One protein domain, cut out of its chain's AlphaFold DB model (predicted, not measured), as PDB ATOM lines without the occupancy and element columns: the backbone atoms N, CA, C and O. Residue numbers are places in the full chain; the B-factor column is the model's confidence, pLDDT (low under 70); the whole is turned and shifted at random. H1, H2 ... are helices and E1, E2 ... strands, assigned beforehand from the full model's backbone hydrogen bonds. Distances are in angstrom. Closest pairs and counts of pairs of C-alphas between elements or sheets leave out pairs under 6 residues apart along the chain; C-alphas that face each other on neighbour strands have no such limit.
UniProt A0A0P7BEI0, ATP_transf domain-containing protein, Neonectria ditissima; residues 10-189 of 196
ATOM      1  N   LEU A  10     -32.081 -26.293 -25.128       93.69
ATOM      2  CA  LEU A  10     -32.111 -27.536 -24.364       93.69
ATOM      3  C   LEU A  10     -31.345 -28.621 -25.123       93.69
ATOM      4  O   LEU A  10     -31.673 -28.909 -26.273       93.69
ATOM      5  N   LEU A  11     -30.373 -29.249 -24.463       94.25
ATOM      6  CA  LEU A  11     -29.705 -30.457 -24.944       94.25
ATOM      7  C   LEU A  11     -30.273 -31.647 -24.179       94.25
ATOM      8  O   LEU A  11     -30.086 -31.756 -22.972       94.25
ATOM      9  N   LEU A  12     -31.016 -32.497 -24.878       93.50
ATOM     10  CA  LEU A  12     -31.747 -33.629 -24.315       93.50
ATOM     11  C   LEU A  12     -31.064 -34.930 -24.721       93.50
ATOM     12  O   LEU A  12     -30.613 -35.056 -25.862       93.50
ATOM     13  N   THR A  13     -31.052 -35.922 -23.833       91.69
ATOM     14  CA  THR A  13     -30.658 -37.275 -24.237       91.69
ATOM     15  C   THR A  13     -31.714 -37.858 -25.176       91.69
ATOM     16  O   THR A  13     -32.916 -37.700 -24.954       91.69
ATOM     17  N   GLN A  14     -31.284 -38.563 -26.225       90.25
ATOM     18  CA  GLN A  14     -32.220 -39.247 -27.125       90.25
ATOM     19  C   GLN A  14     -32.959 -40.387 -26.408       90.25
ATOM     20  O   GLN A  14     -34.140 -40.619 -26.661       90.25
ATOM     21  N   ASP A  15     -32.280 -41.073 -25.488       92.25
ATOM     22  CA  ASP A  15     -32.905 -42.049 -24.603       92.25
ATOM     23  C   ASP A  15     -33.754 -41.335 -23.535       92.25
ATOM     24  O   ASP A  15     -33.230 -40.645 -22.653       92.25
ATOM     25  N   GLY A  16     -35.075 -41.513 -23.626       90.25
ATOM     26  CA  GLY A  16     -36.073 -40.950 -22.711       90.25
ATOM     27  C   GLY A  16     -36.101 -41.588 -21.319       90.25
ATOM     28  O   GLY A  16     -36.781 -41.077 -20.423       90.25
ATOM     29  N   HIS A  17     -35.377 -42.690 -21.116       92.25
ATOM     30  CA  HIS A  17     -35.240 -43.333 -19.814       92.25
ATOM     31  C   HIS A  17     -34.158 -42.690 -18.950       92.25
ATOM     32  O   HIS A  17     -34.214 -42.848 -17.730       92.25
ATOM     33  N   ARG A  18     -33.240 -41.914 -19.545       95.81
ATOM     34  CA  ARG A  18     -32.205 -41.190 -18.800       95.81
ATOM     35  C   ARG A  18     -32.844 -40.155 -17.887       95.81
ATOM     36  O   ARG A  18     -33.694 -39.359 -18.305       95.81
ATOM     37  N   ARG A  19     -32.446 -40.150 -16.623       96.12
ATOM     38  CA  ARG A  19     -33.067 -39.324 -15.591       96.12
ATOM     39  C   ARG A  19     -32.186 -38.164 -15.185       96.12
ATOM     40  O   ARG A  19     -30.969 -38.259 -15.132       96.12
ATOM     41  N   GLN A  20     -32.834 -37.068 -14.817       96.19
ATOM     42  CA  GLN A  20     -32.161 -35.860 -14.357       96.19
ATOM     43  C   GLN A  20     -31.435 -36.039 -13.011       96.19
ATOM     44  O   GLN A  20     -30.711 -35.168 -12.561       96.19
ATOM     45  N   TYR A  21     -31.656 -37.139 -12.303       95.50
ATOM     46  CA  TYR A  21     -30.887 -37.432 -11.097       95.50
ATOM     47  C   TYR A  21     -29.609 -38.222 -11.392       95.50
ATOM     48  O   TYR A  21     -28.894 -38.564 -10.458       95.50
ATOM     49  N   GLU A  22     -29.342 -38.561 -12.653       97.38
ATOM     50  CA  GLU A  22     -28.099 -39.222 -13.032       97.38
ATOM     51  C   GLU A  22     -26.956 -38.199 -13.112       97.38
ATOM     52  O   GLU A  22     -27.182 -37.059 -13.540       97.38
ATOM     53  N   PRO A  23     -25.724 -38.578 -12.728       97.62
ATOM     54  CA  PRO A  23     -24.557 -37.726 -12.920       97.62
ATOM     55  C   PRO A  23     -24.312 -37.452 -14.411       97.62
ATOM     56  O   PRO A  23     -24.760 -38.208 -15.284       97.62
ATOM     57  N   LEU A  24     -23.603 -36.357 -14.704       98.06
ATOM     58  CA  LEU A  24     -23.145 -36.085 -16.067       98.06
ATOM     59  C   LEU A  24     -22.092 -37.118 -16.483       98.06
ATOM     60  O   LEU A  24     -21.219 -37.493 -15.700       98.06
ATOM     61  N   ASP A  25     -22.183 -37.571 -17.726       97.12
ATOM     62  CA  ASP A  25     -21.249 -38.498 -18.348       97.12
ATOM     63  C   ASP A  25     -20.494 -37.824 -19.506       97.12
ATOM     64  O   ASP A  25     -20.697 -36.651 -19.824       97.12
ATOM     65  N   VAL A  26     -19.549 -38.548 -20.106       97.88
ATOM     66  CA  VAL A  26     -18.699 -38.004 -21.172       97.88
ATOM     67  C   VAL A  26     -19.506 -37.559 -22.393       97.88
ATOM     68  O   VAL A  26     -19.117 -36.601 -23.058       97.88
ATOM     69  N   ASP A  27     -20.632 -38.210 -22.689       97.31
ATOM     70  CA  ASP A  27     -21.428 -37.889 -23.871       97.31
ATOM     71  C   ASP A  27     -22.205 -36.585 -23.668       97.31
ATOM     72  O   ASP A  27     -22.295 -35.776 -24.598       97.31
ATOM     73  N   ASP A  28     -22.651 -36.310 -22.437       97.75
ATOM     74  CA  ASP A  28     -23.178 -34.993 -22.066       97.75
ATOM     75  C   ASP A  28     -22.138 -33.887 -22.292       97.75
ATOM     76  O   ASP A  28     -22.439 -32.849 -22.894       97.75
ATOM     77  N   PHE A  29     -20.899 -34.109 -21.832       97.88
ATOM     78  CA  PHE A  29     -19.818 -33.137 -21.991       97.88
ATOM     79  C   PHE A  29     -19.434 -32.951 -23.454       97.88
ATOM     80  O   PHE A  29     -19.254 -31.812 -23.878       97.88
ATOM     81  N   ARG A  30     -19.371 -34.021 -24.255       97.44
ATOM     82  CA  ARG A  30     -19.116 -33.928 -25.702       97.44
ATOM     83  C   ARG A  30     -20.185 -33.088 -26.392       97.44
ATOM     84  O   ARG A  30     -19.845 -32.146 -27.107       97.44
ATOM     85  N   ALA A  31     -21.461 -33.373 -26.135       96.31
ATOM     86  CA  ALA A  31     -22.571 -32.639 -26.735       96.31
ATOM     87  C   ALA A  31     -22.543 -31.149 -26.357       96.31
ATOM     88  O   ALA A  31     -22.602 -30.278 -27.229       96.31
ATOM     89  N   ALA A  32     -22.403 -30.842 -25.064       95.25
ATOM     90  CA  ALA A  32     -22.348 -29.465 -24.588       95.25
ATOM     91  C   ALA A  32     -21.108 -28.720 -25.106       95.25
ATOM     92  O   ALA A  32     -21.222 -27.573 -25.538       95.25
ATOM     93  N   HIS A  33     -19.944 -29.373 -25.126       93.25
ATOM     94  CA  HIS A  33     -18.698 -28.799 -25.624       93.25
ATOM     95  C   HIS A  33     -18.803 -28.417 -27.107       93.25
ATOM     96  O   HIS A  33     -18.408 -27.309 -27.480       93.25
ATOM     97  N   THR A  34     -19.386 -29.279 -27.949       93.88
ATOM     98  CA  THR A  34     -19.636 -28.978 -29.370       93.88
ATOM     99  C   THR A  34     -20.540 -27.758 -29.535       93.88
ATOM    100  O   THR A  34     -20.245 -26.870 -30.341       93.88
ATOM    101  N   VAL A  35     -21.623 -27.681 -28.761       93.25
ATOM    102  CA  VAL A  35     -22.606 -26.594 -28.865       93.25
ATOM    103  C   VAL A  35     -22.027 -25.268 -28.378       93.25
ATOM    104  O   VAL A  35     -22.072 -24.284 -29.114       93.25
ATOM    105  N   ILE A  36     -21.424 -25.232 -27.187       90.81
ATOM    106  CA  ILE A  36     -20.821 -24.011 -26.627       90.81
ATOM    107  C   ILE A  36     -19.704 -23.499 -27.539       90.81
ATOM    108  O   ILE A  36     -19.666 -22.311 -27.855       90.81
ATOM    109  N   SER A  37     -18.839 -24.392 -28.029       88.81
ATOM    110  CA  SER A  37     -17.753 -24.014 -28.942       88.81
ATOM    111  C   SER A  37     -18.261 -23.430 -30.262       88.81
ATOM    112  O   SER A  37     -17.596 -22.577 -30.841       88.81
ATOM    113  N   SER A  38     -19.451 -23.837 -30.711       90.25
ATOM    114  CA  SER A  38     -20.082 -23.309 -31.928       90.25
ATOM    115  C   SER A  38     -20.799 -21.972 -31.703       90.25
ATOM    116  O   SER A  38     -20.844 -21.139 -32.604       90.25
ATOM    117  N   LEU A  39     -21.367 -21.757 -30.513       86.56
ATOM    118  CA  LEU A  39     -22.086 -20.529 -30.152       86.56
ATOM    119  C   LEU A  39     -21.158 -19.400 -29.658       86.56
ATOM    120  O   LEU A  39     -21.566 -18.237 -29.613       86.56
ATOM    121  N   GLY A  40     -19.914 -19.733 -29.305       77.81
ATOM    122  CA  GLY A  40     -18.892 -18.802 -28.832       77.81
ATOM    123  C   GLY A  40     -18.963 -18.507 -27.330       77.81
ATOM    124  O   GLY A  40     -19.817 -19.005 -26.599       77.81
ATOM    125  N   SER A  41     -18.064 -17.637 -26.857       73.94
ATOM    126  CA  SER A  41     -17.790 -17.387 -25.429       73.94
ATOM    127  C   SER A  41     -18.883 -16.626 -24.659       73.94
ATOM    128  O   SER A  41     -18.601 -16.052 -23.611       73.94
ATOM    129  N   LYS A  42     -20.100 -16.531 -25.205       82.25
ATOM    130  CA  LYS A  42     -21.237 -15.812 -24.606       82.25
ATOM    131  C   LYS A  42     -22.255 -16.745 -23.954       82.25
ATOM    132  O   LYS A  42     -23.247 -16.261 -23.424       82.25
ATOM    133  N   TYR A  43     -22.032 -18.054 -24.005       89.25
ATOM    134  CA  TYR A  43     -22.954 -19.056 -23.479       89.25
ATOM    135  C   TYR A  43     -22.299 -19.893 -22.390       89.25
ATOM    136  O   TYR A  43     -21.086 -20.087 -22.370       89.25
ATOM    137  N   MET A  44     -23.132 -20.402 -21.493       91.25
ATOM    138  CA  MET A  44     -22.763 -21.393 -20.495       91.25
ATOM    139  C   MET A  44     -23.780 -22.531 -20.500       91.25
ATOM    140  O   MET A  44     -24.967 -22.318 -20.769       91.25
ATOM    141  N   ALA A  45     -23.310 -23.734 -20.197       94.75
ATOM    142  CA  ALA A  45     -24.169 -24.855 -19.872       94.75
ATOM    143  C   ALA A  45     -24.514 -24.825 -18.388       94.75
ATOM    144  O   ALA A  45     -23.652 -24.584 -17.541       94.75
ATOM    145  N   ILE A  46     -25.767 -25.141 -18.081       95.75
ATOM    146  CA  ILE A  46     -26.222 -25.437 -16.733       95.75
ATOM    147  C   ILE A  46     -26.912 -26.802 -16.685       95.75
ATOM    148  O   ILE A  46     -27.667 -27.182 -17.585       95.75
ATOM    149  N   TYR A  47     -26.679 -27.520 -15.594       97.75
ATOM    150  CA  TYR A  47     -27.338 -28.775 -15.262       97.75
ATOM    151  C   TYR A  47     -27.919 -28.693 -13.852       97.75
ATOM    152  O   TYR A  47     -27.257 -28.243 -12.916       97.75
ATOM    153  N   ASN A  48     -29.169 -29.124 -13.704       97.62
ATOM    154  CA  ASN A  48     -29.874 -29.187 -12.426       97.62
ATOM    155  C   ASN A  48     -30.137 -30.665 -12.123       97.62
ATOM    156  O   ASN A  48     -31.087 -31.219 -12.677       97.62
ATOM    157  N   CYS A  49     -29.281 -31.300 -11.315       97.25
ATOM    158  CA  CYS A  49     -29.383 -32.712 -10.960       97.25
ATOM    159  C   CYS A  49     -30.327 -32.938  -9.768       97.25
ATOM    160  O   CYS A  49     -30.014 -32.544  -8.643       97.25
ATOM    161  N   GLY A  50     -31.464 -33.603  -9.985       93.94
ATOM    162  CA  GLY A  50     -32.465 -33.877  -8.938       93.94
ATOM    163  C   GLY A  50     -33.433 -32.717  -8.651       93.94
ATOM    164  O   GLY A  50     -33.257 -31.599  -9.133       93.94
ATOM    165  N   VAL A  51     -34.490 -32.981  -7.879       92.38
ATOM    166  CA  VAL A  51     -35.582 -32.014  -7.627       92.38
ATOM    167  C   VAL A  51     -35.078 -30.830  -6.802       92.38
ATOM    168  O   VAL A  51     -35.346 -29.673  -7.116       92.38
ATOM    169  N   GLU A  52     -34.247 -31.112  -5.806       94.88
ATOM    170  CA  GLU A  52     -33.655 -30.153  -4.878       94.88
ATOM    171  C   GLU A  52     -32.666 -29.202  -5.568       94.88
ATOM    172  O   GLU A  52     -32.289 -28.181  -5.005       94.88
ATOM    173  N   SER A  53     -32.258 -29.492  -6.803       92.00
ATOM    174  CA  SER A  53     -31.422 -28.593  -7.604       92.00
ATOM    175  C   SER A  53     -32.217 -27.548  -8.400       92.00
ATOM    176  O   SER A  53     -31.625 -26.769  -9.153       92.00
ATOM    177  N   GLY A  54     -33.547 -27.527  -8.250       88.12
ATOM    178  CA  GLY A  54     -34.449 -26.657  -9.007       88.12
ATOM    179  C   GLY A  54     -34.770 -27.198 -10.402       88.12
ATOM    180  O   GLY A  54     -34.978 -26.418 -11.334       88.12
ATOM    181  N   CYS A  55     -34.762 -28.523 -10.586       84.69
ATOM    182  CA  CYS A  55     -35.130 -29.106 -11.869       84.69
ATOM    183  C   CYS A  55     -36.651 -29.183 -12.068       84.69
ATOM    184  O   CYS A  55     -37.389 -29.612 -11.186       84.69
ATOM    185  N   SER A  56     -37.108 -28.834 -13.271       82.25
ATOM    186  CA  SER A  56     -38.514 -28.875 -13.683       82.25
ATOM    187  C   SER A  56     -38.901 -30.101 -14.521       82.25
ATOM    188  O   SER A  56     -40.089 -30.327 -14.751       82.25
ATOM    189  N   ARG A  57     -37.938 -30.896 -15.015       83.44
ATOM    190  CA  ARG A  57     -38.190 -32.074 -15.869       83.44
ATOM    191  C   ARG A  57     -37.357 -33.274 -15.431       83.44
ATOM    192  O   ARG A  57     -36.165 -33.155 -15.191       83.44
ATOM    193  N   PHE A  58     -37.970 -34.455 -15.418       90.12
ATOM    194  CA  PHE A  58     -37.291 -35.688 -15.003       90.12
ATOM    195  C   PHE A  58     -36.397 -36.321 -16.071       90.12
ATOM    196  O   PHE A  58     -35.539 -37.127 -15.725       90.12
ATOM    197  N   HIS A  59     -36.609 -36.010 -17.350       94.12
ATOM    198  CA  HIS A  59     -35.767 -36.500 -18.445       94.12
ATOM    199  C   HIS A  59     -34.462 -35.703 -18.486       94.12
ATOM    200  O   HIS A  59     -34.516 -34.472 -18.460       94.12
ATOM    201  N   LYS A  60     -33.325 -36.411 -18.531       96.88
ATOM    202  CA  LYS A  60     -31.973 -35.844 -18.506       96.88
ATOM    203  C   LYS A  60     -31.767 -34.801 -19.611       96.88
ATOM    204  O   LYS A  60     -31.944 -35.081 -20.799       96.88
ATOM    205  N   HIS A  61     -31.398 -33.591 -19.203       96.62
ATOM    206  CA  HIS A  61     -31.113 -32.482 -20.104       96.62
ATOM    207  C   HIS A  61     -30.161 -31.452 -19.500       96.62
ATOM    208  O   HIS A  61     -30.223 -31.163 -18.300       96.62
ATOM    209  N   LEU A  62     -29.367 -30.822 -20.368       96.94
ATOM    210  CA  LEU A  62     -28.659 -29.576 -20.089       96.94
ATOM    211  C   LEU A  62     -29.407 -28.389 -20.693       96.94
ATOM    212  O   LEU A  62     -30.120 -28.504 -21.692       96.94
ATOM    213  N   GLN A  63     -29.211 -27.230 -20.084       94.94
ATOM    214  CA  GLN A  63     -29.664 -25.941 -20.589       94.94
ATOM    215  C   GLN A  63     -28.438 -25.148 -21.037       94.94
ATOM    216  O   GLN A  63     -27.480 -25.035 -20.280       94.94
ATOM    217  N   ILE A  64     -28.459 -24.603 -22.250       93.81
ATOM    218  CA  ILE A  64     -27.440 -23.666 -22.732       93.81
ATOM    219  C   ILE A  64     -28.070 -22.281 -22.743       93.81
ATOM    220  O   ILE A  64     -29.012 -22.027 -23.500       93.81
ATOM    221  N   ILE A  65     -27.553 -21.398 -21.894       89.44
ATOM    222  CA  ILE A  65     -28.067 -20.041 -21.717       89.44
ATOM    223  C   ILE A  65     -26.972 -19.003 -21.956       89.44
ATOM    224  O   ILE A  65     -25.795 -19.295 -21.723       89.44
ATOM    225  N   PRO A  66     -27.328 -17.789 -22.405       86.56
ATOM    226  CA  PRO A  66     -26.404 -16.669 -22.414       86.56
ATOM    227  C   PRO A  66     -25.844 -16.417 -21.011       86.56
ATOM    228  O   PRO A  66     -26.572 -16.478 -20.017       86.56
ATOM    229  N   GLN A  67     -24.556 -16.099 -20.932       79.00
ATOM    230  CA  GLN A  67     -23.964 -15.492 -19.744       79.00
ATOM    231  C   GLN A  67     -24.687 -14.155 -19.537       79.00
ATOM    232  O   GLN A  67     -24.857 -13.401 -20.495       79.00
ATOM    233  N   ALA A  68     -25.235 -13.916 -18.347       65.19
ATOM    234  CA  ALA A  68     -26.200 -12.837 -18.138       65.19
ATOM    235  C   ALA A  68     -25.657 -11.467 -18.601       65.19
ATOM    236  O   ALA A  68     -24.609 -11.053 -18.143       65.19
ATOM    237  N   GLY A  69     -26.392 -10.758 -19.466       56.38
ATOM    238  CA  GLY A  69     -26.167  -9.345 -19.816       56.38
ATOM    239  C   GLY A  69     -24.982  -9.030 -20.749       56.38
ATOM    240  O   GLY A  69     -23.932  -9.659 -20.711       56.38
ATOM    241  N   GLU A  70     -25.126  -7.991 -21.582       47.66
ATOM    242  CA  GLU A  70     -24.029  -7.483 -22.431       47.66
ATOM    243  C   GLU A  70     -22.925  -6.766 -21.628       47.66
ATOM    244  O   GLU A  70     -21.813  -6.590 -22.123       47.66
ATOM    245  N   THR A  71     -23.225  -6.362 -20.390       48.69
ATOM    246  CA  THR A  71     -22.389  -5.485 -19.554       48.69
ATOM    247  C   THR A  71     -21.776  -6.149 -18.322       48.69
ATOM    248  O   THR A  71     -20.840  -5.580 -17.766       48.69
ATOM    249  N   PHE A  72     -22.258  -7.313 -17.869       55.69
ATOM    250  CA  PHE A  72     -21.830  -7.888 -16.586       55.69
ATOM    251  C   PHE A  72     -21.758  -9.416 -16.616       55.69
ATOM    252  O   PHE A  72     -22.772 -10.090 -16.513       55.69
ATOM    253  N   ASN A  73     -20.556  -9.984 -16.703       68.06
ATOM    254  CA  ASN A  73     -20.390 -11.435 -16.734       68.06
ATOM    255  C   ASN A  73     -20.426 -12.033 -15.318       68.06
ATOM    256  O   ASN A  73     -19.388 -12.380 -14.755       68.06
ATOM    257  N   VAL A  74     -21.642 -12.185 -14.777       74.38
ATOM    258  CA  VAL A  74     -21.916 -12.766 -13.446       74.38
ATOM    259  C   VAL A  74     -21.122 -14.055 -13.216       74.38
ATOM    260  O   VAL A  74     -20.579 -14.282 -12.140       74.38
ATOM    261  N   TRP A  75     -21.032 -14.900 -14.244       80.19
ATOM    262  CA  TRP A  75     -20.338 -16.178 -14.176       80.19
ATOM    263  C   TRP A  75     -18.833 -16.023 -13.931       80.19
ATOM    264  O   TRP A  75     -18.297 -16.649 -13.015       80.19
ATOM    265  N   ARG A  76     -18.155 -15.161 -14.697       78.25
ATOM    266  CA  ARG A  76     -16.714 -14.915 -14.520       78.25
ATOM    267  C   ARG A  76     -16.400 -14.300 -13.164       78.25
ATOM    268  O   ARG A  76     -15.455 -14.737 -12.510       78.25
ATOM    269  N   ASP A  77     -17.203 -13.332 -12.733       79.38
ATOM    270  CA  ASP A  77     -16.995 -12.669 -11.446       79.38
ATOM    271  C   ASP A  77     -17.201 -13.642 -10.283       79.38
ATOM    272  O   ASP A  77     -16.405 -13.663  -9.345       79.38
ATOM    273  N   ILE A  78     -18.214 -14.509 -10.374       80.00
ATOM    274  CA  ILE A  78     -18.471 -15.536  -9.363       80.00
ATOM    275  C   ILE A  78     -17.377 -16.600  -9.342       80.00
ATOM    276  O   ILE A  78     -16.952 -16.979  -8.252       80.00
ATOM    277  N   ILE A  79     -16.878 -17.065 -10.494       79.50
ATOM    278  CA  ILE A  79     -15.720 -17.975 -10.524       79.50
ATOM    279  C   ILE A  79     -14.524 -17.342  -9.806       79.50
ATOM    280  O   ILE A  79     -13.867 -18.006  -9.004       79.50
ATOM    281  N   ALA A  80     -14.244 -16.065 -10.072       80.69
ATOM    282  CA  ALA A  80     -13.110 -15.364  -9.478       80.69
ATOM    283  C   ALA A  80     -13.302 -15.065  -7.980       80.69
ATOM    284  O   ALA A  80     -12.325 -14.864  -7.259       80.69
ATOM    285  N   GLN A  81     -14.551 -15.023  -7.507       82.88
ATOM    286  CA  GLN A  81     -14.907 -14.601  -6.153       82.88
ATOM    287  C   GLN A  81     -15.770 -15.628  -5.414       82.88
ATOM    288  O   GLN A  81     -16.595 -15.257  -4.580       82.88
ATOM    289  N   THR A  82     -15.584 -16.925  -5.671       84.38
ATOM    290  CA  THR A  82     -16.404 -17.993  -5.064       84.38
ATOM    291  C   THR A  82     -16.477 -17.934  -3.537       84.38
ATOM    292  O   THR A  82     -17.469 -18.365  -2.949       84.38
ATOM    293  N   GLN A  83     -15.478 -17.355  -2.867       85.06
ATOM    294  CA  GLN A  83     -15.453 -17.103  -1.427       85.06
ATOM    295  C   GLN A  83     -16.600 -16.209  -0.927       85.06
ATOM    296  O   GLN A  83     -17.016 -16.390   0.214       85.06
ATOM    297  N   THR A  84     -17.168 -15.337  -1.762       86.88
ATOM    298  CA  THR A  84     -18.268 -14.428  -1.383       86.88
ATOM    299  C   THR A  84     -19.638 -15.109  -1.379       86.88
ATOM    300  O   THR A  84     -20.576 -14.596  -0.772       86.88
ATOM    301  N   LEU A  85     -19.760 -16.286  -2.004       91.56
ATOM    302  CA  LEU A  85     -21.016 -17.038  -2.039       91.56
ATOM    303  C   LEU A  85     -21.441 -17.464  -0.622       91.56
ATOM    304  O   LEU A  85     -20.595 -17.943   0.138       91.56
ATOM    305  N   PRO A  86     -22.734 -17.388  -0.262       93.62
ATOM    306  CA  PRO A  86     -23.203 -17.743   1.080       93.62
ATOM    307  C   PRO A  86     -23.305 -19.268   1.312       93.62
ATOM    308  O   PRO A  86     -23.727 -19.724   2.374       93.62
ATOM    309  N   TYR A  87     -22.903 -20.066   0.325       95.62
ATOM    310  CA  TYR A  87     -22.914 -21.526   0.318       95.62
ATOM    311  C   TYR A  87     -21.601 -22.069  -0.278       95.62
ATOM    312  O   TYR A  87     -20.817 -21.332  -0.882       95.62
ATOM    313  N   GLN A  88     -21.339 -23.360  -0.090       96.62
ATOM    314  CA  GLN A  88     -20.194 -24.071  -0.648       96.62
ATOM    315  C   GLN A  88     -20.383 -24.298  -2.148       96.62
ATOM    316  O   GLN A  88     -21.433 -24.762  -2.586       96.62
ATOM    317  N   ALA A  89     -19.347 -24.005  -2.923       96.44
ATOM    318  CA  ALA A  89     -19.262 -24.307  -4.342       96.44
ATOM    319  C   ALA A  89     -17.834 -24.759  -4.646       96.44
ATOM    320  O   ALA A  89     -16.879 -24.190  -4.115       96.44
ATOM    321  N   PHE A  90     -17.696 -25.769  -5.495       96.44
ATOM    322  CA  PHE A  90     -16.406 -26.322  -5.890       96.44
ATOM    323  C   PHE A  90     -16.144 -25.928  -7.334       96.44
ATOM    324  O   PHE A  90     -16.987 -26.167  -8.198       96.44
ATOM    325  N   VAL A  91     -15.004 -25.288  -7.593       95.44
ATOM    326  CA  VAL A  91     -14.718 -24.647  -8.879       95.44
ATOM    327  C   VAL A  91     -13.361 -25.069  -9.426       95.44
ATOM    328  O   VAL A  91     -12.390 -25.223  -8.683       95.44
ATOM    329  N   ARG A  92     -13.286 -25.200 -10.749       94.88
ATOM    330  CA  ARG A  92     -12.037 -25.264 -11.504       94.88
ATOM    331  C   ARG A  92     -12.090 -24.222 -12.616       94.88
ATOM    332  O   ARG A  92     -12.878 -24.361 -13.546       94.88
ATOM    333  N   ALA A  93     -11.250 -23.195 -12.513       92.75
ATOM    334  CA  ALA A  93     -10.968 -22.292 -13.627       92.75
ATOM    335  C   ALA A  93      -9.970 -22.953 -14.593       92.75
ATOM    336  O   ALA A  93      -9.173 -23.803 -14.181       92.75
ATOM    337  N   TYR A  94     -10.026 -22.587 -15.871       91.12
ATOM    338  CA  TYR A  94      -9.147 -23.137 -16.900       91.12
ATOM    339  C   TYR A  94      -8.032 -22.155 -17.258       91.12
ATOM    340  O   TYR A  94      -8.258 -21.154 -17.934       91.12
ATOM    341  N   ASP A  95      -6.803 -22.480 -16.863       83.12
ATOM    342  CA  ASP A  95      -5.644 -21.607 -17.093       83.12
ATOM    343  C   ASP A  95      -4.978 -21.821 -18.465       83.12
ATOM    344  O   ASP A  95      -4.169 -21.006 -18.907       83.12
ATOM    345  N   ARG A  96      -5.275 -22.939 -19.146       82.06
ATOM    346  CA  ARG A  96      -4.590 -23.379 -20.382       82.06
ATOM    347  C   ARG A  96      -5.541 -23.621 -21.559       82.06
ATOM    348  O   ARG A  96      -5.235 -24.412 -22.447       82.06
ATOM    349  N   GLY A  97      -6.673 -22.921 -21.572       85.75
ATOM    350  CA  GLY A  97      -7.754 -23.143 -22.533       85.75
ATOM    351  C   GLY A  97      -8.743 -24.212 -22.068       85.75
ATOM    352  O   GLY A  97      -8.555 -24.838 -21.028       85.75
ATOM    353  N   THR A  98      -9.831 -24.377 -22.821       89.75
ATOM    354  CA  THR A  98     -10.920 -25.296 -22.468       89.75
ATOM    355  C   THR A  98     -10.445 -26.756 -22.539       89.75
ATOM    356  O   THR A  98      -9.935 -27.151 -23.590       89.75
ATOM    357  N   PRO A  99     -10.593 -27.554 -21.463       95.00
ATOM    358  CA  PRO A  99     -10.251 -28.975 -21.476       95.00
ATOM    359  C   PRO A  99     -11.087 -29.768 -22.488       95.00
ATOM    360  O   PRO A  99     -12.211 -29.385 -22.820       95.00
ATOM    361  N   SER A 100     -10.556 -30.906 -22.935       96.38
ATOM    362  CA  SER A 100     -11.318 -31.882 -23.721       96.38
ATOM    363  C   SER A 100     -12.528 -32.414 -22.934       96.38
ATOM    364  O   SER A 100     -12.522 -32.382 -21.702       96.38
ATOM    365  N   PRO A 101     -13.577 -32.934 -23.596       97.44
ATOM    366  CA  PRO A 101     -14.735 -33.511 -22.907       97.44
ATOM    367  C   PRO A 101     -14.394 -34.594 -21.869       97.44
ATOM    368  O   PRO A 101     -15.026 -34.667 -20.818       97.44
ATOM    369  N   GLU A 102     -13.380 -35.414 -22.132       98.00
ATOM    370  CA  GLU A 102     -12.893 -36.459 -21.228       98.00
ATOM    371  C   GLU A 102     -12.196 -35.867 -19.988       98.00
ATOM    372  O   GLU A 102     -12.410 -36.313 -18.856       98.00
ATOM    373  N   GLU A 103     -11.399 -34.813 -20.178       97.56
ATOM    374  CA  GLU A 103     -10.799 -34.065 -19.070       97.56
ATOM    375  C   GLU A 103     -11.871 -33.321 -18.264       97.56
ATOM    376  O   GLU A 103     -11.815 -33.319 -17.035       97.56
ATOM    377  N   LEU A 104     -12.882 -32.747 -18.926       97.12
ATOM    378  CA  LEU A 104     -14.031 -32.123 -18.267       97.12
ATOM    379  C   LEU A 104     -14.793 -33.122 -17.403       97.12
ATOM    380  O   LEU A 104     -15.142 -32.785 -16.273       97.12
ATOM    381  N   GLN A 105     -15.007 -34.348 -17.889       98.19
ATOM    382  CA  GLN A 105     -15.621 -35.405 -17.089       98.19
ATOM    383  C   GLN A 105     -14.781 -35.710 -15.845       98.19
ATOM    384  O   GLN A 105     -15.328 -35.810 -14.750       98.19
ATOM    385  N   THR A 106     -13.461 -35.813 -15.994       98.31
ATOM    386  CA  THR A 106     -12.550 -36.070 -14.869       98.31
ATOM    387  C   THR A 106     -12.628 -34.946 -13.831       98.31
ATOM    388  O   THR A 106     -12.860 -35.206 -12.653       98.31
ATOM    389  N   ILE A 107     -12.539 -33.686 -14.272       98.19
ATOM    390  CA  ILE A 107     -12.661 -32.513 -13.396       98.19
ATOM    391  C   ILE A 107     -14.032 -32.489 -12.712       98.19
ATOM    392  O   ILE A 107     -14.121 -32.222 -11.515       98.19
ATOM    393  N   TYR A 108     -15.107 -32.764 -13.454       98.62
ATOM    394  CA  TYR A 108     -16.453 -32.838 -12.896       98.62
ATOM    395  C   TYR A 108     -16.541 -33.886 -11.789       98.62
ATOM    396  O   TYR A 108     -17.070 -33.567 -10.730       98.62
ATOM    397  N   LEU A 109     -16.004 -35.092 -11.995       98.56
ATOM    398  CA  LEU A 109     -16.034 -36.156 -10.990       98.56
ATOM    399  C   LEU A 109     -15.277 -35.762  -9.712       98.56
ATOM    400  O   LEU A 109     -15.782 -36.016  -8.618       98.56
ATOM    401  N   ASP A 110     -14.147 -35.057  -9.822       98.56
ATOM    402  CA  ASP A 110     -13.400 -34.544  -8.661       98.56
ATOM    403  C   ASP A 110     -14.194 -33.488  -7.866       98.56
ATOM    404  O   ASP A 110     -14.209 -33.478  -6.630       98.56
ATOM    405  N   LEU A 111     -14.862 -32.560  -8.561       98.56
ATOM    406  CA  LEU A 111     -15.707 -31.538  -7.926       98.56
ATOM    407  C   LEU A 111     -17.000 -32.150  -7.366       98.56
ATOM    408  O   LEU A 111     -17.484 -31.752  -6.305       98.56
ATOM    409  N   PHE A 112     -17.549 -33.142  -8.060       98.62
ATOM    410  CA  PHE A 112     -18.726 -33.889  -7.644       98.62
ATOM    411  C   PHE A 112     -18.444 -34.707  -6.384       98.62
ATOM    412  O   PHE A 112     -19.252 -34.676  -5.460       98.62
ATOM    413  N   GLN A 113     -17.268 -35.329  -6.264       98.50
ATOM    414  CA  GLN A 113     -16.854 -36.006  -5.035       98.50
ATOM    415  C   GLN A 113     -16.824 -35.045  -3.834       98.50
ATOM    416  O   GLN A 113     -17.276 -35.397  -2.744       98.50
ATOM    417  N   GLN A 114     -16.358 -33.809  -4.021       98.38
ATOM    418  CA  GLN A 114     -16.404 -32.791  -2.964       98.38
ATOM    419  C   GLN A 114     -17.846 -32.415  -2.594       98.38
ATOM    420  O   GLN A 114     -18.168 -32.297  -1.411       98.38
ATOM    421  N   ALA A 115     -18.740 -32.304  -3.581       98.12
ATOM    422  CA  ALA A 115     -20.167 -32.085  -3.344       98.12
ATOM    423  C   ALA A 115     -20.824 -33.246  -2.578       98.12
ATOM    424  O   ALA A 115     -21.608 -33.003  -1.659       98.12
ATOM    425  N   GLN A 116     -20.463 -34.491  -2.894       98.00
ATOM    426  CA  GLN A 116     -20.898 -35.683  -2.163       98.00
ATOM    427  C   GLN A 116     -20.466 -35.634  -0.692       98.00
ATOM    428  O   GLN A 116     -21.286 -35.847   0.201       98.00
ATOM    429  N   ILE A 117     -19.199 -35.287  -0.432       97.88
ATOM    430  CA  ILE A 117     -18.661 -35.135   0.927       97.88
ATOM    431  C   ILE A 117     -19.398 -34.021   1.681       97.88
ATOM    432  O   ILE A 117     -19.820 -34.235   2.815       97.88
ATOM    433  N   ALA A 118     -19.607 -32.862   1.052       97.25
ATOM    434  CA  ALA A 118     -20.298 -31.727   1.664       97.25
ATOM    435  C   ALA A 118     -21.758 -32.037   2.042       97.25
ATOM    436  O   ALA A 118     -22.271 -31.496   3.020       97.25
ATOM    437  N   LEU A 119     -22.422 -32.906   1.275       96.88
ATOM    438  CA  LEU A 119     -23.782 -33.376   1.558       96.88
ATOM    439  C   LEU A 119     -23.820 -34.580   2.507       96.88
ATOM    440  O   LEU A 119     -24.884 -34.883   3.043       96.88
ATOM    441  N   GLY A 120     -22.699 -35.282   2.700       97.25
ATOM    442  CA  GLY A 120     -22.669 -36.571   3.390       97.25
ATOM    443  C   GLY A 120     -23.466 -37.655   2.655       97.25
ATOM    444  O   GLY A 120     -24.059 -38.519   3.295       97.25
ATOM    445  N   GLN A 121     -23.533 -37.589   1.321       96.50
ATOM    446  CA  GLN A 121     -24.342 -38.481   0.484       96.50
ATOM    447  C   GLN A 121     -23.501 -39.110  -0.631       96.50
ATOM    448  O   GLN A 121     -22.605 -38.476  -1.187       96.50
ATOM    449  N   SER A 122     -23.821 -40.348  -1.008       95.69
ATOM    450  CA  SER A 122     -23.225 -41.034  -2.157       95.69
ATOM    451  C   SER A 122     -24.223 -41.205  -3.300       95.69
ATOM    452  O   SER A 122     -25.430 -41.070  -3.108       95.69
ATOM    453  N   VAL A 123     -23.720 -41.523  -4.495       95.44
ATOM    454  CA  VAL A 123     -24.575 -42.055  -5.563       95.44
ATOM    455  C   VAL A 123     -25.215 -43.352  -5.058       95.44
ATOM    456  O   VAL A 123     -24.528 -44.205  -4.496       95.44
ATOM    457  N   SER A 124     -26.534 -43.462  -5.197       94.38
ATOM    458  CA  SER A 124     -27.287 -44.671  -4.829       94.38
ATOM    459  C   SER A 124     -27.143 -45.784  -5.876       94.38
ATOM    460  O   SER A 124     -26.674 -45.538  -6.986       94.38
ATOM    461  N   GLU A 125     -27.610 -46.991  -5.548       90.00
ATOM    462  CA  GLU A 125     -27.580 -48.155  -6.448       90.00
ATOM    463  C   GLU A 125     -28.305 -47.905  -7.785       90.00
ATOM    464  O   GLU A 125     -27.837 -48.351  -8.829       90.00
ATOM    465  N   ASP A 126     -29.367 -47.091  -7.788       91.06
ATOM    466  CA  ASP A 126     -30.139 -46.725  -8.988       91.06
ATOM    467  C   ASP A 126     -29.510 -45.571  -9.802       91.06
ATOM    468  O   ASP A 126     -30.203 -44.837 -10.515       91.06
ATOM    469  N   ASN A 127     -28.200 -45.345  -9.656       93.00
ATOM    470  CA  ASN A 127     -27.449 -44.249 -10.284       93.00
ATOM    471  C   ASN A 127     -27.990 -42.838  -9.965       93.00
ATOM    472  O   ASN A 127     -27.747 -41.873 -10.692       93.00
ATOM    473  N   ARG A 128     -28.741 -42.687  -8.869       95.50
ATOM    474  CA  ARG A 128     -29.197 -41.377  -8.392       95.50
ATOM    475  C   ARG A 128     -28.089 -40.685  -7.610       95.50
ATOM    476  O   ARG A 128     -27.714 -41.132  -6.526       95.50
ATOM    477  N   ALA A 129     -27.584 -39.598  -8.181       97.06
ATOM    478  CA  ALA A 129     -26.605 -38.708  -7.588       97.06
ATOM    479  C   ALA A 129     -27.234 -37.812  -6.507       97.06
ATOM    480  O   ALA A 129     -28.408 -37.437  -6.627       97.06
ATOM    481  N   PRO A 130     -26.455 -37.405  -5.485       96.94
ATOM    482  CA  PRO A 130     -26.848 -36.328  -4.589       96.94
ATOM    483  C   PRO A 130     -27.198 -35.058  -5.376       96.94
ATOM    484  O   PRO A 130     -26.545 -34.782  -6.394       96.94
ATOM    485  N   PRO A 131     -28.203 -34.277  -4.949       97.56
ATOM    486  CA  PRO A 131     -28.634 -33.118  -5.712       97.56
ATOM    487  C   PRO A 131     -27.521 -32.082  -5.853       97.56
ATOM    488  O   PRO A 131     -26.870 -31.695  -4.881       97.56
ATOM    489  N   HIS A 132     -27.302 -31.608  -7.075       98.56
ATOM    490  CA  HIS A 132     -26.268 -30.618  -7.355       98.56
ATOM    491  C   HIS A 132     -26.590 -29.804  -8.607       98.56
ATOM    492  O   HIS A 132     -27.315 -30.254  -9.496       98.56
ATOM    493  N   ASN A 133     -26.037 -28.596  -8.688       98.38
ATOM    494  CA  ASN A 133     -25.950 -27.871  -9.950       98.38
ATOM    495  C   ASN A 133     -24.563 -28.031 -10.556       98.38
ATOM    496  O   ASN A 133     -23.576 -28.074  -9.824       98.38
ATOM    497  N   VAL A 134     -24.503 -28.044 -11.883       98.12
ATOM    498  CA  VAL A 134     -23.259 -27.877 -12.638       98.12
ATOM    499  C   VAL A 134     -23.410 -26.654 -13.522       98.12
ATOM    500  O   VAL A 134     -24.442 -26.498 -14.173       98.12
ATOM    501  N   ILE A 135     -22.396 -25.796 -13.541       95.88
ATOM    502  CA  ILE A 135     -22.283 -24.681 -14.479       95.88
ATOM    503  C   ILE A 135     -20.917 -24.778 -15.136       95.88
ATOM    504  O   ILE A 135     -19.927 -24.963 -14.433       95.88
ATOM    505  N   PHE A 136     -20.850 -24.671 -16.461       94.56
ATOM    506  CA  PHE A 136     -19.572 -24.636 -17.162       94.56
ATOM    507  C   PHE A 136     -19.640 -23.891 -18.489       94.56
ATOM    508  O   PHE A 136     -20.680 -23.809 -19.143       94.56
ATOM    509  N   ASP A 137     -18.494 -23.365 -18.895       92.25
ATOM    510  CA  ASP A 137     -18.268 -22.739 -20.193       92.25
ATOM    511  C   ASP A 137     -16.821 -22.992 -20.647       92.25
ATOM    512  O   ASP A 137     -16.188 -23.958 -20.230       92.25
ATOM    513  N   GLN A 138     -16.281 -22.127 -21.505       89.88
ATOM    514  CA  GLN A 138     -14.893 -22.198 -21.963       89.88
ATOM    515  C   GLN A 138     -13.853 -21.726 -20.930       89.88
ATOM    516  O   GLN A 138     -12.659 -21.843 -21.203       89.88
ATOM    517  N   THR A 139     -14.274 -21.183 -19.783       89.81
ATOM    518  CA  THR A 139     -13.406 -20.554 -18.770       89.81
ATOM    519  C   THR A 139     -13.354 -21.312 -17.448       89.81
ATOM    520  O   THR A 139     -12.377 -21.178 -16.709       89.81
ATOM    521  N   GLY A 140     -14.359 -22.133 -17.147       93.38
ATOM    522  CA  GLY A 140     -14.340 -22.981 -15.963       93.38
ATOM    523  C   GLY A 140     -15.546 -23.902 -15.835       93.38
ATOM    524  O   GLY A 140     -16.453 -23.903 -16.668       93.38
ATOM    525  N   ILE A 141     -15.542 -24.671 -14.749       96.06
ATOM    526  CA  ILE A 141     -16.646 -25.513 -14.283       96.06
ATOM    527  C   ILE A 141     -16.837 -25.327 -12.780       96.06
ATOM    528  O   ILE A 141     -15.875 -25.197 -12.020       96.06
ATOM    529  N   MET A 142     -18.093 -25.327 -12.355       97.00
ATOM    530  CA  MET A 142     -18.515 -25.235 -10.968       97.00
ATOM    531  C   MET A 142     -19.539 -26.321 -10.660       97.00
ATOM    532  O   MET A 142     -20.479 -26.523 -11.428       97.00
ATOM    533  N   VAL A 143     -19.389 -26.958  -9.501       98.38
ATOM    534  CA  VAL A 143     -20.384 -27.853  -8.909       98.38
ATOM    535  C   VAL A 143     -20.869 -27.260  -7.590       98.38
ATOM    536  O   VAL A 143     -20.072 -26.913  -6.718       98.38
ATOM    537  N   ILE A 144     -22.188 -27.146  -7.444       98.12
ATOM    538  CA  ILE A 144     -22.837 -26.610  -6.243       98.12
ATOM    539  C   ILE A 144     -23.652 -27.735  -5.595       98.12
ATOM    540  O   ILE A 144     -24.647 -28.147  -6.196       98.12
ATOM    541  N   PRO A 145     -23.289 -28.244  -4.402       98.12
ATOM    542  CA  PRO A 145     -24.132 -29.179  -3.661       98.12
ATOM    543  C   PRO A 145     -25.448 -28.513  -3.238       98.12
ATOM    544  O   PRO A 145     -25.457 -27.398  -2.707       98.12
ATOM    545  N   ARG A 146     -26.571 -29.201  -3.456       98.06
ATOM    546  CA  ARG A 146     -27.922 -28.678  -3.220       98.06
ATOM    547  C   ARG A 146     -28.642 -29.481  -2.144       98.06
ATOM    548  O   ARG A 146     -28.600 -30.704  -2.138       98.06
ATOM    549  N   ARG A 147     -29.321 -28.773  -1.236       96.94
ATOM    550  CA  ARG A 147     -30.125 -29.362  -0.148       96.94
ATOM    551  C   ARG A 147     -31.623 -29.198  -0.364       96.94
ATOM    552  O   ARG A 147     -32.402 -30.012   0.113       96.94
ATOM    553  N   ALA A 148     -32.020 -28.134  -1.056       96.00
ATOM    554  CA  ALA A 148     -33.407 -27.831  -1.367       96.00
ATOM    555  C   ALA A 148     -33.481 -26.956  -2.619       96.00
ATOM    556  O   ALA A 148     -32.561 -26.178  -2.896       96.00
ATOM    557  N   ALA A 149     -34.604 -27.035  -3.339       93.62
ATOM    558  CA  ALA A 149     -34.850 -26.183  -4.501       93.62
ATOM    559  C   ALA A 149     -34.870 -24.696  -4.113       93.62
ATOM    560  O   ALA A 149     -34.489 -23.850  -4.915       93.62
ATOM    561  N   GLY A 150     -35.260 -24.386  -2.877       92.06
ATOM    562  CA  GLY A 150     -35.438 -23.033  -2.382       92.06
ATOM    563  C   GLY A 150     -35.930 -22.995  -0.944       92.06
ATOM    564  O   GLY A 150     -35.894 -24.007  -0.241       92.06
ATOM    565  N   LEU A 151     -36.441 -21.835  -0.541       91.25
ATOM    566  CA  LEU A 151     -37.048 -21.611   0.768       91.25
ATOM    567  C   LEU A 151     -38.442 -20.992   0.601       91.25
ATOM    568  O   LEU A 151     -38.597 -19.956  -0.032       91.25
ATOM    569  N   HIS A 152     -39.464 -21.650   1.152       88.12
ATOM    570  CA  HIS A 152     -40.865 -21.199   1.172       88.12
ATOM    571  C   HIS A 152     -41.522 -20.854  -0.185       88.12
ATOM    572  O   HIS A 152     -42.635 -20.345  -0.184       88.12
ATOM    573  N   GLY A 153     -40.921 -21.185  -1.331       84.31
ATOM    574  CA  GLY A 153     -41.419 -20.820  -2.671       84.31
ATOM    575  C   GLY A 153     -40.461 -19.916  -3.453       84.31
ATOM    576  O   GLY A 153     -40.579 -19.794  -4.675       84.31
ATOM    577  N   ALA A 154     -39.453 -19.363  -2.771       90.25
ATOM    578  CA  ALA A 154     -38.296 -18.718  -3.372       90.25
ATOM    579  C   ALA A 154     -37.280 -19.783  -3.824       90.25
ATOM    580  O   ALA A 154     -36.435 -20.227  -3.046       90.25
ATOM    581  N   GLU A 155     -37.411 -20.243  -5.071       91.94
ATOM    582  CA  GLU A 155     -36.622 -21.339  -5.651       91.94
ATOM    583  C   GLU A 155     -35.493 -20.859  -6.565       91.94
ATOM    584  O   GLU A 155     -35.653 -19.913  -7.334       91.94
ATOM    585  N   ALA A 156     -34.366 -21.568  -6.520       93.12
ATOM    586  CA  ALA A 156     -33.186 -21.327  -7.332       93.12
ATOM    587  C   ALA A 156     -32.785 -22.593  -8.102       93.12
ATOM    588  O   ALA A 156     -32.592 -23.670  -7.532       93.12
ATOM    589  N   ASN A 157     -32.592 -22.450  -9.410       93.69
ATOM    590  CA  ASN A 157     -31.846 -23.411 -10.221       93.69
ATOM    591  C   ASN A 157     -30.358 -23.006 -10.270       93.69
ATOM    592  O   ASN A 157     -29.947 -22.083  -9.573       93.69
ATOM    593  N   ALA A 158     -29.553 -23.648 -11.114       94.19
ATOM    594  CA  ALA A 158     -28.143 -23.310 -11.297       94.19
ATOM    595  C   ALA A 158     -27.875 -21.812 -11.561       94.19
ATOM    596  O   ALA A 158     -26.973 -21.244 -10.954       94.19
ATOM    597  N   ALA A 159     -28.670 -21.153 -12.414       90.56
ATOM    598  CA  ALA A 159     -28.527 -19.719 -12.680       90.56
ATOM    599  C   ALA A 159     -28.945 -18.868 -11.468       90.56
ATOM    600  O   ALA A 159     -28.261 -17.907 -11.122       90.56
ATOM    601  N   GLY A 160     -30.019 -19.264 -10.778       91.62
ATOM    602  CA  GLY A 160     -30.455 -18.624  -9.536       91.62
ATOM    603  C   GLY A 160     -29.405 -18.711  -8.430       91.62
ATOM    604  O   GLY A 160     -29.201 -17.735  -7.715       91.62
ATOM    605  N   MET A 161     -28.679 -19.833  -8.332       93.88
ATOM    606  CA  MET A 161     -27.552 -19.958  -7.406       93.88
ATOM    607  C   MET A 161     -26.457 -18.935  -7.733       93.88
ATOM    608  O   MET A 161     -25.956 -18.283  -6.830       93.88
ATOM    609  N   LEU A 162     -26.188 -18.665  -9.013       89.75
ATOM    610  CA  LEU A 162     -25.307 -17.568  -9.438       89.75
ATOM    611  C   LEU A 162     -25.891 -16.156  -9.199       89.75
ATOM    612  O   LEU A 162     -25.354 -15.178  -9.703       89.75
ATOM    613  N   GLY A 163     -27.004 -16.014  -8.479       87.19
ATOM    614  CA  GLY A 163     -27.658 -14.727  -8.233       87.19
ATOM    615  C   GLY A 163     -28.468 -14.195  -9.418       87.19
ATOM    616  O   GLY A 163     -29.010 -13.094  -9.341       87.19
ATOM    617  N   VAL A 164     -28.601 -14.964 -10.504       85.69
ATOM    618  CA  VAL A 164     -29.432 -14.601 -11.659       85.69
ATOM    619  C   VAL A 164     -30.843 -15.133 -11.442       85.69
ATOM    620  O   VAL A 164     -31.202 -16.227 -11.878       85.69
ATOM    621  N   ILE A 165     -31.649 -14.348 -10.735       81.69
ATOM    622  CA  ILE A 165     -33.028 -14.695 -10.398       81.69
ATOM    623  C   ILE A 165     -33.953 -13.991 -11.387       81.69
ATOM    624  O   ILE A 165     -34.015 -12.764 -11.430       81.69
ATOM    625  N   TRP A 166     -34.676 -14.771 -12.190       75.44
ATOM    626  CA  TRP A 166     -35.683 -14.242 -13.103       75.44
ATOM    627  C   TRP A 166     -37.072 -14.722 -12.714       75.44
ATOM    628  O   TRP A 166     -37.296 -15.902 -12.448       75.44
ATOM    629  N   MET A 167     -38.011 -13.787 -12.704       79.06
ATOM    630  CA  MET A 167     -39.370 -13.997 -12.236       79.06
ATOM    631  C   MET A 167     -40.300 -13.035 -12.956       79.06
ATOM    632  O   MET A 167     -40.040 -11.840 -13.044       79.06
ATOM    633  N   SER A 168     -41.394 -13.580 -13.471       76.81
ATOM    634  CA  SER A 168     -42.525 -12.807 -13.985       76.81
ATOM    635  C   SER A 168     -43.624 -12.618 -12.933       76.81
ATOM    636  O   SER A 168     -44.587 -11.901 -13.176       76.81
ATOM    637  N   ASP A 169     -43.510 -13.310 -11.796       86.44
ATOM    638  CA  ASP A 169     -44.476 -13.313 -10.699       86.44
ATOM    639  C   ASP A 169     -43.978 -12.402  -9.571       86.44
ATOM    640  O   ASP A 169     -42.984 -12.705  -8.907       86.44
ATOM    641  N   MET A 170     -44.675 -11.283  -9.370       86.25
ATOM    642  CA  MET A 170     -44.311 -10.280  -8.369       86.25
ATOM    643  C   MET A 170     -44.457 -10.788  -6.934       86.25
ATOM    644  O   MET A 170     -43.668 -10.387  -6.086       86.25
ATOM    645  N   ALA A 171     -45.378 -11.718  -6.660       87.62
ATOM    646  CA  ALA A 171     -45.519 -12.280  -5.318       87.62
ATOM    647  C   ALA A 171     -44.277 -13.103  -4.937       87.62
ATOM    648  O   ALA A 171     -43.780 -13.029  -3.814       87.62
ATOM    649  N   LYS A 172     -43.703 -13.837  -5.902       86.75
ATOM    650  CA  LYS A 172     -42.418 -14.525  -5.704       86.75
ATOM    651  C   LYS A 172     -41.261 -13.540  -5.539       86.75
ATOM    652  O   LYS A 172     -40.331 -13.836  -4.795       86.75
ATOM    653  N   ALA A 173     -41.307 -12.390  -6.212       88.81
ATOM    654  CA  ALA A 173     -40.300 -11.344  -6.057       88.81
ATOM    655  C   ALA A 173     -40.283 -10.761  -4.648       88.81
ATOM    656  O   ALA A 173     -39.226 -10.708  -4.021       88.81
ATOM    657  N   GLU A 174     -41.454 -10.394  -4.137       90.38
ATOM    658  CA  GLU A 174     -41.614  -9.905  -2.769       90.38
ATOM    659  C   GLU A 174     -41.120 -10.943  -1.764       90.38
ATOM    660  O   GLU A 174     -40.310 -10.620  -0.902       90.38
ATOM    661  N   GLN A 175     -41.470 -12.215  -1.957       91.56
ATOM    662  CA  GLN A 175     -41.001 -13.288  -1.088       91.56
ATOM    663  C   GLN A 175     -39.468 -13.428  -1.054       91.56
ATOM    664  O   GLN A 175     -38.883 -13.631   0.011       91.56
ATOM    665  N   TRP A 176     -38.794 -13.323  -2.202       93.06
ATOM    666  CA  TRP A 176     -37.328 -13.336  -2.260       93.06
ATOM    667  C   TRP A 176     -36.708 -12.161  -1.497       93.06
ATOM    668  O   TRP A 176     -35.673 -12.328  -0.847       93.06
ATOM    669  N   LEU A 177     -37.331 -10.982  -1.572       91.81
ATOM    670  CA  LEU A 177     -36.886  -9.785  -0.862       91.81
ATOM    671  C   LEU A 177     -37.121  -9.899   0.649       91.81
ATOM    672  O   LEU A 177     -36.224  -9.568   1.419       91.81
ATOM    673  N   GLU A 178     -38.280 -10.408   1.069       94.56
ATOM    674  CA  GLU A 178     -38.637 -10.611   2.478       94.56
ATOM    675  C   GLU A 178     -37.731 -11.633   3.173       94.56
ATOM    676  O   GLU A 178     -37.269 -11.397   4.289       94.56
ATOM    677  N   LEU A 179     -37.450 -12.762   2.514       94.50
ATOM    678  CA  LEU A 179     -36.573 -13.806   3.056       94.50
ATOM    679  C   LEU A 179     -35.091 -13.409   3.029       94.50
ATOM    680  O   LEU A 179     -34.294 -13.954   3.790       94.50
ATOM    681  N   GLY A 180     -34.719 -12.482   2.143       94.69
ATOM    682  CA  GLY A 180     -33.337 -12.114   1.872       94.69
ATOM    683  C   GLY A 180     -32.659 -13.108   0.914       94.69
ATOM    684  O   GLY A 180     -32.460 -14.273   1.273       94.69
ATOM    685  N   PRO A 181     -32.205 -12.676  -0.283       92.56
ATOM    686  CA  PRO A 181     -31.641 -13.588  -1.282       92.56
ATOM    687  C   PRO A 181     -30.469 -14.437  -0.777       92.56
ATOM    688  O   PRO A 181     -30.377 -15.619  -1.097       92.56
ATOM    689  N   ALA A 182     -29.595 -13.869   0.058       92.88
ATOM    690  CA  ALA A 182     -28.465 -14.602   0.621       92.88
ATOM    691  C   ALA A 182     -28.906 -15.772   1.518       92.88
ATOM    692  O   ALA A 182     -28.324 -16.853   1.426       92.88
ATOM    693  N   GLU A 183     -29.944 -15.591   2.341       94.88
ATOM    694  CA  GLU A 183     -30.460 -16.650   3.218       94.88
ATOM    695  C   GLU A 183     -31.216 -17.722   2.426       94.88
ATOM    696  O   GLU A 183     -31.059 -18.914   2.708       94.88
ATOM    697  N   VAL A 184     -31.942 -17.339   1.368       95.50
ATOM    698  CA  VAL A 184     -32.546 -18.301   0.430       95.50
ATOM    699  C   VAL A 184     -31.462 -19.179  -0.203       95.50
ATOM    700  O   VAL A 184     -31.545 -20.407  -0.138       95.50
ATOM    701  N   LEU A 185     -30.408 -18.573  -0.758       95.44
ATOM    702  CA  LEU A 185     -29.323 -19.303  -1.423       95.44
ATOM    703  C   LEU A 185     -28.502 -20.162  -0.454       95.44
ATOM    704  O   LEU A 185     -28.171 -21.306  -0.765       95.44
ATOM    705  N   LYS A 186     -28.211 -19.652   0.746       95.56
ATOM    706  CA  LYS A 186     -27.561 -20.407   1.829       95.56
ATOM    707  C   LYS A 186     -28.387 -21.611   2.265       95.56
ATOM    708  O   LYS A 186     -27.831 -22.662   2.577       95.56
ATOM    709  N   THR A 187     -29.710 -21.470   2.294       95.25
ATOM    710  CA  THR A 187     -30.617 -22.569   2.631       95.25
ATOM    711  C   THR A 187     -30.653 -23.609   1.511       95.25
ATOM    712  O   THR A 187     -30.505 -24.801   1.781       95.25
ATOM    713  N   ALA A 188     -30.759 -23.158   0.260       96.94
ATOM    714  CA  ALA A 188     -30.809 -24.012  -0.923       96.94
ATOM    715  C   ALA A 188     -29.504 -24.796  -1.180       96.94
ATOM    716  O   ALA A 188     -29.554 -25.943  -1.639       96.94
ATOM    717  N   GLY A 189     -28.344 -24.200  -0.891       97.25
ATOM    718  CA  GLY A 189     -27.023 -24.839  -0.946       97.25
ATOM    719  C   GLY A 189     -26.561 -25.386   0.408       97.25
ATOM    720  O   GLY A 189     -27.281 -25.302   1.401       97.25
TER     721      GLY A 189
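Overview. This is residues 10 to 189 of the 196 residues of the protein "ATP_transf domain-containing protein" of Neonectria ditissima (UniProt A0A0P7BEI0). A twisted sheet of six strands makes the core, with the two longest helices, H1 and H3, over one face and the shorter H2 over part of the other. On that other side H4 grazes the sheet, and the last two helices, H6 and then H5, lie farther out. The printed part has 180 residues, with six named helices and six named strands in the order E1 H1 E2 E3 H2 E4 H3 E5 E6 H4 H5 H6. The sheet order is E1 E3 E2 E5 E6 E4, all antiparallel, and the class is mixed. The whole is compact, with a radius of gyration of the C-alphas of 15.5 A and spans of 43 by 42 by 29 A.

Arrangement. Strand beside strand, the sheet holds E1, residues 10 to 12, E3, residues 61 to 66, E2, residues 43 to 49, E5, residues 132 to 136, E6, residues 140 to 145, and E4, residues 90 to 93. Within hydrogen-bond range are N 11 and O 62 at 2.9 A, N 46 and O 63 at 2.8 A, N 47 and O 134 at 2.8 A, N 142 and O 135 at 2.8 A, and N 143 and O 90 at 2.8 A. E2 and E3 form a hairpin, as do E5 and E6. H1, residues 26 to 39, is over E3 and E2 at a height over the sheet of 8.8 A; its closest C-alphas to E2 are Ile 36 and Tyr 43, 6.2 A. H3, residues 101 to 119, on the same face at a height of 7.9 A, is over E6 and only just over E4, on which 3 of its C-alphas fall; Ala 115 and Pro 145 are its closest C-alphas to E6, 4.9 A. With the sheet, H1 and H3 make two layers, helices on one face of a sheet. E1, H1, E2 and E4, H3, E5 are split strand-helix-strand units, same-way strands with another strand between them, with right-handed crossovers. H3 touches H1 with residues 101 to 105 alone, at a steep tilt of 66 degrees, opposite ways; the closest C-alphas are Phe 29 and Pro 101, 5.2 A. H2, residues 74 to 80, on the opposite face, runs across E6 at 88 degrees on the local plane; its closest C-alphas to E4 are Ile 79 and Val 91, 6.9 A. H4, residues 158 to 161, only grazes the sheet; its closest C-alphas to E5 are Ala 158 and Asn 133, 5.2 A. H6, residues 181 to 188, is close to H4 but not clearly touching, Leu 185 to Met 161 being the closest C-alphas, 6.3 A. H5, residues 170 to 179, is close to H6 but not clearly touching, about perpendicular at 84 degrees, with C-alphas Trp 176 and Val 184 closest, 7.4 A. Every O i to N i+4 pair is within hydrogen-bond range in H1, H2, H3, H5 and H6; H4 is too short for one.

Along the chain. E1 begins at C-alpha 10, (-32.111, -27.536, -24.364). H3 measures 26.1 A, H1 19.9 A, E2 19.6 A, E6 16.9 A and E3 16.7 A. H6 ends at C-alpha 188, (-30.809, -24.012, -0.923).

Size, cuts and confidence. The C-alphas farthest apart, Arg 96 and Ala 171, are 45.0 A apart. The printed part has no cut. The long links are E1 to H1, E2 to E3, H3 to E5 and E6 to H4. The mean pLDDT of the printed part is 91.1, and residues 68 to 73 are under 70.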